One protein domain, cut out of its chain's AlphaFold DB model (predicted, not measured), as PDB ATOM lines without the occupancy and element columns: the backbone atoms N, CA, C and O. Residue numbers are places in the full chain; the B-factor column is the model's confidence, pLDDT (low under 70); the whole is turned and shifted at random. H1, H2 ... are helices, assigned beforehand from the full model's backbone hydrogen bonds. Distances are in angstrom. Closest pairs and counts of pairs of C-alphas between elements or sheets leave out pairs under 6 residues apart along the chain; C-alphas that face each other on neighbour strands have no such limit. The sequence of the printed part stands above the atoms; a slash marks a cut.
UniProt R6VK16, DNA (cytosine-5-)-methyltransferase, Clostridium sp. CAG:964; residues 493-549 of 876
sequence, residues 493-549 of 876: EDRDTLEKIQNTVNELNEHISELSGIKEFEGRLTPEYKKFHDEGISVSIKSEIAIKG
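AT A GLANCE: This is residues 493 to 549 of the 876 residues of the protein "DNA (cytosine-5-)-methyltransferase" of Clostridium sp. CAG:964 (UniProt R6VK16). Long helix H1 and helix H2 meet near their ends in an L-shaped corner; beyond H2 a long unnamed stretch folds back, and short helix H3 packs on residues 505 to 509 of H1. Residues 493 to 501 of H1 stick out, as do residues 531 to 536. The printed part has 57 residues, with three named helices and no named strand: all helix, only just loose, close to extended, with a radius of gyration of the C-alphas of 14.9 A and spans of 49 by 24 by 14 A.

IN THESE COORDINATES: H1, residues 493 to 514, runs 33.2 A from C-alpha 493 at (17.561, 14.583, 0.679). H2, residues 516 to 530, runs 21.8 A. H3, residues 545 to 548, runs 5.3 A to C-alpha 548 at (-1.067, 11.684, 13.640).

HOW THE PARTS SIT: H1 touches H3 with residues 505 to 509 alone; their closest C-alphas, of Val 505 and Ala 546, are 6.6 A apart. H1 and H2 are close but not clearly touching, their closest C-alphas, of Ser 513 and Lys 519, 6.6 A apart. Their lines are about perpendicular, at 81 degrees. H2 and H3 are apart. O i to N i+4 pairs are within hydrogen-bond range for 17 of 18 in H1 and 9 of 11 in H2; H3 is too short for such a pair.

THE WHOLE: The farthest C-alphas, of Glu 493 and Lys 531, are 49.4 A apart. The printed part has no cut. The link H1 to H2 is tight; H2 to H3 is long, 14 residues. pLDDT is under 70 at residues 533 to 534 and 546 to 549.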
ATOM      1  N   GLU A 493      16.899  13.913  -0.454       71.62
ATOM      2  CA  GLU A 493      17.561  14.583   0.679       71.62
ATOM      3  C   GLU A 493      16.628  14.794   1.894       71.62
ATOM      4  O   GLU A 493      17.095  14.918   3.030       71.62
ATOM      5  N   ASP A 494      15.305  14.790   1.689       77.88
ATOM      6  CA  ASP A 494      14.325  14.982   2.764       77.88
ATOM      7  C   ASP A 494      14.130  13.708   3.606       77.88
ATOM      8  O   ASP A 494      13.677  13.802   4.750       77.88
ATOM      9  N   ARG A 495      14.486  12.518   3.088       76.88
ATOM     10  CA  ARG A 495      14.293  11.233   3.794       76.88
ATOM     11  C   ARG A 495      15.089  11.172   5.093       76.88
ATOM     12  O   ARG A 495      14.506  10.917   6.145       76.88
ATOM     13  N   ASP A 496      16.379  11.490   5.029       79.56
ATOM     14  CA  ASP A 496      17.270  11.486   6.196       79.56
ATOM     15  C   ASP A 496      16.815  12.499   7.258       79.56
ATOM     16  O   ASP A 496      16.945  12.279   8.463       79.56
ATOM     17  N   THR A 497      16.262  13.634   6.820       81.44
ATOM     18  CA  THR A 497      15.736  14.669   7.720       81.44
ATOM     19  C   THR A 497      14.430  14.229   8.379       81.44
ATOM     20  O   THR A 497      14.266  14.415   9.585       81.44
ATOM     21  N   LEU A 498      13.517  13.603   7.632       81.25
ATOM     22  CA  LEU A 498      12.270  13.056   8.175       81.25
ATOM     23  C   LEU A 498      12.532  11.944   9.201       81.25
ATOM     24  O   LEU A 498      11.864  11.904  10.234       81.25
ATOM     25  N   GLU A 499      13.531  11.091   8.965       81.56
ATOM     26  CA  GLU A 499      13.936  10.050   9.914       81.56
ATOM     27  C   GLU A 499      14.506  10.648  11.210       81.56
ATOM     28  O   GLU A 499      14.109  10.252  12.309       81.56
ATOM     29  N   LYS A 500      15.357  11.679  11.106       84.94
ATOM     30  CA  LYS A 500      15.847  12.428  12.278       84.94
ATOM     31  C   LYS A 500      14.706  13.047  13.079       84.94
ATOM     32  O   LYS A 500      14.683  12.912  14.298       84.94
ATOM     33  N   ILE A 501      13.750  13.685  12.402       82.50
ATOM     34  CA  ILE A 501      12.581  14.285  13.054       82.50
ATOM     35  C   ILE A 501      11.766  13.213  13.788       82.50
ATOM     36  O   ILE A 501      11.371  13.433  14.931       82.50
ATOM     37  N   GLN A 502      11.548  12.047  13.174       82.38
ATOM     38  CA  GLN A 502      10.824  10.949  13.815       82.38
ATOM     39  C   GLN A 502      11.537  10.449  15.078       82.38
ATOM     40  O   GLN A 502      10.881  10.221  16.097       82.38
ATOM     41  N   ASN A 503      12.867  10.333  15.043       85.00
ATOM     42  CA  ASN A 503      13.658   9.950  16.212       85.00
ATOM     43  C   ASN A 503      13.539  10.986  17.339       85.00
ATOM     44  O   ASN A 503      13.251  10.615  18.473       85.00
ATOM     45  N   THR A 504      13.627  12.281  17.028       85.38
ATOM     46  CA  THR A 504      13.417  13.351  18.019       85.38
ATOM     47  C   THR A 504      11.999  13.345  18.599       85.38
ATOM     48  O   THR A 504      11.814  13.585  19.790       85.38
ATOM     49  N   VAL A 505      10.975  13.046  17.791       82.38
ATOM     50  CA  VAL A 505       9.597  12.893  18.292       82.38
ATOM     51  C   VAL A 505       9.496  11.702  19.247       82.38
ATOM     52  O   VAL A 505       8.799  11.800  20.258       82.38
ATOM     53  N   ASN A 506      10.180  10.591  18.972       82.81
ATOM     54  CA  ASN A 506      10.201   9.439  19.875       82.81
ATOM     55  C   ASN A 506      10.859   9.798  21.218       82.81
ATOM     56  O   ASN A 506      10.238   9.577  22.256       82.81
ATOM     57  N   GLU A 507      12.025  10.450  21.196       85.50
ATOM     58  CA  GLU A 507      12.715  10.943  22.403       85.50
ATOM     59  C   GLU A 507      11.842  11.914  23.216       85.50
ATOM     60  O   GLU A 507      11.724  11.802  24.435       85.50
ATOM     61  N   LEU A 508      11.154  12.843  22.544       84.19
ATOM     62  CA  LEU A 508      10.217  13.759  23.199       84.19
ATOM     63  C   LEU A 508       9.108  12.996  23.942       84.19
ATOM     64  O   LEU A 508       8.739  13.370  25.054       84.19
ATOM     65  N   ASN A 509       8.556  11.940  23.338       82.06
ATOM     66  CA  ASN A 509       7.509  11.139  23.974       82.06
ATOM     67  C   ASN A 509       8.028  10.330  25.160       82.06
ATOM     68  O   ASN A 509       7.295  10.188  26.138       82.06
ATOM     69  N   GLU A 510       9.264   9.834  25.096       83.50
ATOM     70  CA  GLU A 510       9.911   9.201  26.245       83.50
ATOM     71  C   GLU A 510      10.007  10.195  27.406       83.50
ATOM     72  O   GLU A 510       9.468   9.920  28.479       83.50
ATOM     73  N   HIS A 511      10.521  11.406  27.166       85.31
ATOM     74  CA  HIS A 511      10.580  12.453  28.192       85.31
ATOM     75  C   HIS A 511       9.200  12.832  28.756       85.31
ATOM     76  O   HIS A 511       9.058  13.027  29.962       85.31
ATOM     77  N   ILE A 512       8.163  12.915  27.914       83.06
ATOM     78  CA  ILE A 512       6.786  13.175  28.367       83.06
ATOM     79  C   ILE A 512       6.301  12.035  29.273       83.06
ATOM     80  O   ILE A 512       5.761  12.298  30.346       83.06
ATOM     81  N   SER A 513       6.529  10.779  28.883       81.88
ATOM     82  CA  SER A 513       6.131   9.609  29.676       81.88
ATOM     83  C   SER A 513       6.877   9.505  31.009       81.88
ATOM     84  O   SER A 513       6.394   8.870  31.941       81.88
ATOM     85  N   GLU A 514       8.040  10.147  31.136       83.94
ATOM     86  CA  GLU A 514       8.812  10.188  32.375       83.94
ATOM     87  C   GLU A 514       8.304  11.210  33.395       83.94
ATOM     88  O   GLU A 514       8.612  11.069  34.584       83.94
ATOM     89  N   LEU A 515       7.495  12.188  32.969       88.62
ATOM     90  CA  LEU A 515       6.934  13.206  33.854       88.62
ATOM     91  C   LEU A 515       6.077  12.561  34.947       88.62
ATOM     92  O   LEU A 515       5.142  11.801  34.682       88.62
ATOM     93  N   SER A 516       6.368  12.915  36.200       87.50
ATOM     94  CA  SER A 516       5.741  12.318  37.386       87.50
ATOM     95  C   SER A 516       4.213  12.405  37.364       87.50
ATOM     96  O   SER A 516       3.547  11.414  37.649       87.50
ATOM     97  N   GLY A 517       3.657  13.549  36.952       85.12
ATOM     98  CA  GLY A 517       2.208  13.742  36.847       85.12
ATOM     99  C   GLY A 517       1.535  12.873  35.778       85.12
ATOM    100  O   GLY A 517       0.379  12.490  35.947       85.12
ATOM    101  N   ILE A 518       2.250  12.514  34.707       85.06
ATOM    102  CA  ILE A 518       1.729  11.634  33.650       85.06
ATOM    103  C   ILE A 518       1.742  10.183  34.126       85.06
ATOM    104  O   ILE A 518       0.698   9.534  34.071       85.06
ATOM    105  N   LYS A 519       2.855   9.706  34.703       84.44
ATOM    106  CA  LYS A 519       2.940   8.359  35.300       84.44
ATOM    107  C   LYS A 519       1.892   8.138  36.388       84.44
ATOM    108  O   LYS A 519       1.264   7.081  36.446       84.44
ATOM    109  N   GLU A 520       1.689   9.134  37.250       86.62
ATOM    110  CA  GLU A 520       0.673   9.068  38.302       86.62
ATOM    111  C   GLU A 520      -0.741   8.970  37.711       86.62
ATOM    112  O   GLU A 520      -1.556   8.159  38.158       86.62
ATOM    113  N   PHE A 521      -1.039   9.761  36.679       87.44
ATOM    114  CA  PHE A 521      -2.349   9.758  36.039       87.44
ATOM    115  C   PHE A 521      -2.616   8.472  35.237       87.44
ATOM    116  O   PHE A 521      -3.691   7.893  35.384       87.44
ATOM    117  N   GLU A 522      -1.645   7.957  34.477       87.06
ATOM    118  CA  GLU A 522      -1.731   6.653  33.789       87.06
ATOM    119  C   GLU A 522      -1.962   5.496  34.769       87.06
ATOM    120  O   GLU A 522      -2.801   4.618  34.525       87.06
ATOM    121  N   GLY A 523      -1.255   5.529  35.907       83.56
ATOM    122  CA  GLY A 523      -1.394   4.558  36.991       83.56
ATOM    123  C   GLY A 523      -2.769   4.586  37.661       83.56
ATOM    124  O   GLY A 523      -3.222   3.557  38.156       83.56
ATOM    125  N   ARG A 524      -3.464   5.730  37.636       88.75
ATOM    126  CA  ARG A 524      -4.849   5.872  38.121       88.75
ATOM    127  C   ARG A 524      -5.891   5.527  37.057       88.75
ATOM    128  O   ARG A 524      -6.918   4.943  37.386       88.75
ATOM    129  N   LEU A 525      -5.639   5.868  35.796       85.38
ATOM    130  CA  LEU A 525      -6.583   5.694  34.689       85.38
ATOM    131  C   LEU A 525      -6.683   4.236  34.225       85.38
ATOM    132  O   LEU A 525      -7.782   3.745  33.970       85.38
ATOM    133  N   THR A 526      -5.549   3.532  34.145       84.06
ATOM    134  CA  THR A 526      -5.509   2.142  33.661       84.06
ATOM    135  C   THR A 526      -6.365   1.197  34.522       84.06
ATOM    136  O   THR A 526      -7.151   0.439  33.948       84.06
ATOM    137  N   PRO A 527      -6.309   1.233  35.870       84.00
ATOM    138  CA  PRO A 527      -7.195   0.428  36.712       84.00
ATOM    139  C   PRO A 527      -8.680   0.778  36.567       84.00
ATOM    140  O   PRO A 527      -9.506  -0.128  36.595       84.00
ATOM    141  N   GLU A 528      -9.034   2.058  36.400       83.94
ATOM    142  CA  GLU A 528     -10.431   2.474  36.192       83.94
ATOM    143  C   GLU A 528     -10.985   1.967  34.857       83.94
ATOM    144  O   GLU A 528     -12.100   1.453  34.815       83.94
ATOM    145  N   TYR A 529     -10.197   2.036  33.780       79.00
ATOM    146  CA  TYR A 529     -10.594   1.499  32.476       79.00
ATOM    147  C   TYR A 529     -10.833  -0.018  32.529       79.00
ATOM    148  O   TYR A 529     -11.851  -0.512  32.041       79.00
ATOM    149  N   LYS A 530      -9.940  -0.754  33.210       82.81
ATOM    150  CA  LYS A 530     -10.045  -2.214  33.380       82.81
ATOM    151  C   LYS A 530     -11.306  -2.672  34.115       82.81
ATOM    152  O   LYS A 530     -11.694  -3.827  33.969       82.81
ATOM    153  N   LYS A 531     -11.985  -1.794  34.865       83.75
ATOM    154  CA  LYS A 531     -13.278  -2.123  35.496       83.75
ATOM    155  C   LYS A 531     -14.402  -2.334  34.479       83.75
ATOM    156  O   LYS A 531     -15.359  -3.036  34.795       83.75
ATOM    157  N   PHE A 532     -14.312  -1.727  33.293       81.81
ATOM    158  CA  PHE A 532     -15.320  -1.862  32.238       81.81
ATOM    159  C   PHE A 532     -15.071  -3.094  31.354       81.81
ATOM    160  O   PHE A 532     -16.024  -3.774  30.975       81.81
ATOM    161  N   HIS A 533     -13.806  -3.397  31.040       66.62
ATOM    162  CA  HIS A 533     -13.401  -4.587  30.284       66.62
ATOM    163  C   HIS A 533     -11.900  -4.866  30.492       66.62
ATOM    164  O   HIS A 533     -11.086  -3.962  30.305       66.62
ATOM    165  N   ASP A 534     -11.517  -6.091  30.871       68.31
ATOM    166  CA  ASP A 534     -10.112  -6.459  31.121       68.31
ATOM    167  C   ASP A 534      -9.574  -7.382  30.016       68.31
ATOM    168  O   ASP A 534      -9.688  -8.603  30.083       68.31
ATOM    169  N   GLU A 535      -8.997  -6.774  28.978       76.00
ATOM    170  CA  GLU A 535      -8.362  -7.459  27.839       76.00
ATOM    171  C   GLU A 535      -6.820  -7.400  27.896       76.00
ATOM    172  O   GLU A 535      -6.140  -7.562  26.885       76.00
ATOM    173  N   GLY A 536      -6.227  -7.118  29.064       71.75
ATOM    174  CA  GLY A 536      -4.767  -6.969  29.176       71.75
ATOM    175  C   GLY A 536      -4.210  -5.683  28.543       71.75
ATOM    176  O   GLY A 536      -3.017  -5.600  28.259       71.75
ATOM    177  N   ILE A 537      -5.053  -4.667  28.348       71.88
ATOM    178  CA  ILE A 537      -4.689  -3.374  27.750       71.88
ATOM    179  C   ILE A 537      -4.108  -2.429  28.822       71.88
ATOM    180  O   ILE A 537      -4.594  -2.378  29.956       71.88
ATOM    181  N   SER A 538      -3.067  -1.668  28.466       75.31
ATOM    182  CA  SER A 538      -2.530  -0.547  29.250       75.31
ATOM    183  C   SER A 538      -2.841   0.786  28.566       75.31
ATOM    184  O   SER A 538      -2.811   0.886  27.338       75.31
ATOM    185  N   VAL A 539      -3.163   1.815  29.355       75.94
ATOM    186  CA  VAL A 539      -3.441   3.156  28.828       75.94
ATOM    187  C   VAL A 539      -2.157   3.975  28.891       75.94
ATOM    188  O   VAL A 539      -1.605   4.158  29.971       75.94
ATOM    189  N   SER A 540      -1.691   4.460  27.738       79.06
ATOM    190  CA  SER A 540      -0.506   5.320  27.627       79.06
ATOM    191  C   SER A 540      -0.863   6.696  27.075       79.06
ATOM    192  O   SER A 540      -1.625   6.800  26.111       79.06
ATOM    193  N   ILE A 541      -0.243   7.731  27.616       78.38
ATOM    194  CA  ILE A 541      -0.376   9.129  27.239       78.38
ATOM    195  C   ILE A 541       0.854   9.508  26.428       78.38
ATOM    196  O   ILE A 541       1.988   9.463  26.898       78.38
ATOM    197  N   LYS A 542       0.620   9.879  25.172       76.81
ATOM    198  CA  LYS A 542       1.659  10.277  24.219       76.81
ATOM    199  C   LYS A 542       1.273  11.592  23.552       76.81
ATOM    200  O   LYS A 542       0.097  11.956  23.523       76.81
ATOM    201  N   SER A 543       2.254  12.290  22.986       74.69
ATOM    202  CA  SER A 543       2.005  13.452  22.129       74.69
ATOM    203  C   SER A 543       1.220  13.038  20.883       74.69
ATOM    204  O   SER A 543       1.534  12.032  20.246       74.69
ATOM    205  N   GLU A 544       0.237  13.846  20.477       70.56
ATOM    206  CA  GLU A 544      -0.556  13.574  19.270       70.56
ATOM    207  C   GLU A 544       0.293  13.497  17.989       70.56
ATOM    208  O   GLU A 544      -0.093  12.795  17.055       70.56
ATOM    209  N   ILE A 545       1.459  14.160  17.950       72.00
ATOM    210  CA  ILE A 545       2.397  14.135  16.809       72.00
ATOM    211  C   ILE A 545       2.890  12.704  16.543       72.00
ATOM    212  O   ILE A 545       3.069  12.311  15.393       72.00
ATOM    213  N   ALA A 546       3.038  11.897  17.600       65.81
ATOM    214  CA  ALA A 546       3.475  10.503  17.514       65.81
ATOM    215  C   ALA A 546       2.456   9.598  16.804       65.81
ATOM    216  O   ALA A 546       2.818   8.560  16.262       65.81
ATOM    217  N   ILE A 547       1.176   9.981  16.849       65.44
ATOM    218  CA  ILE A 547       0.054   9.179  16.350       65.44
ATOM    219  C   ILE A 547      -0.414   9.701  14.988       65.44
ATOM    220  O   ILE A 547      -0.696   8.916  14.087       65.44
ATOM    221  N   LYS A 548      -0.510  11.027  14.833       64.69
ATOM    222  CA  LYS A 548      -1.067  11.684  13.640       64.69
ATOM    223  C   LYS A 548       0.003  12.128  12.627       64.69
ATOM    224  O   LYS A 548      -0.359  12.565  11.536       64.69
ATOM    225  N   GLY A 549       1.292  11.996  12.959       68.25
ATOM    226  CA  GLY A 549       2.427  12.346  12.099       68.25
ATOM    227  C   GLY A 549       2.851  13.819  12.182       68.25
ATOM    228  O   GLY A 549       2.154  14.656  12.748       68.25
TER     229      GLY A 549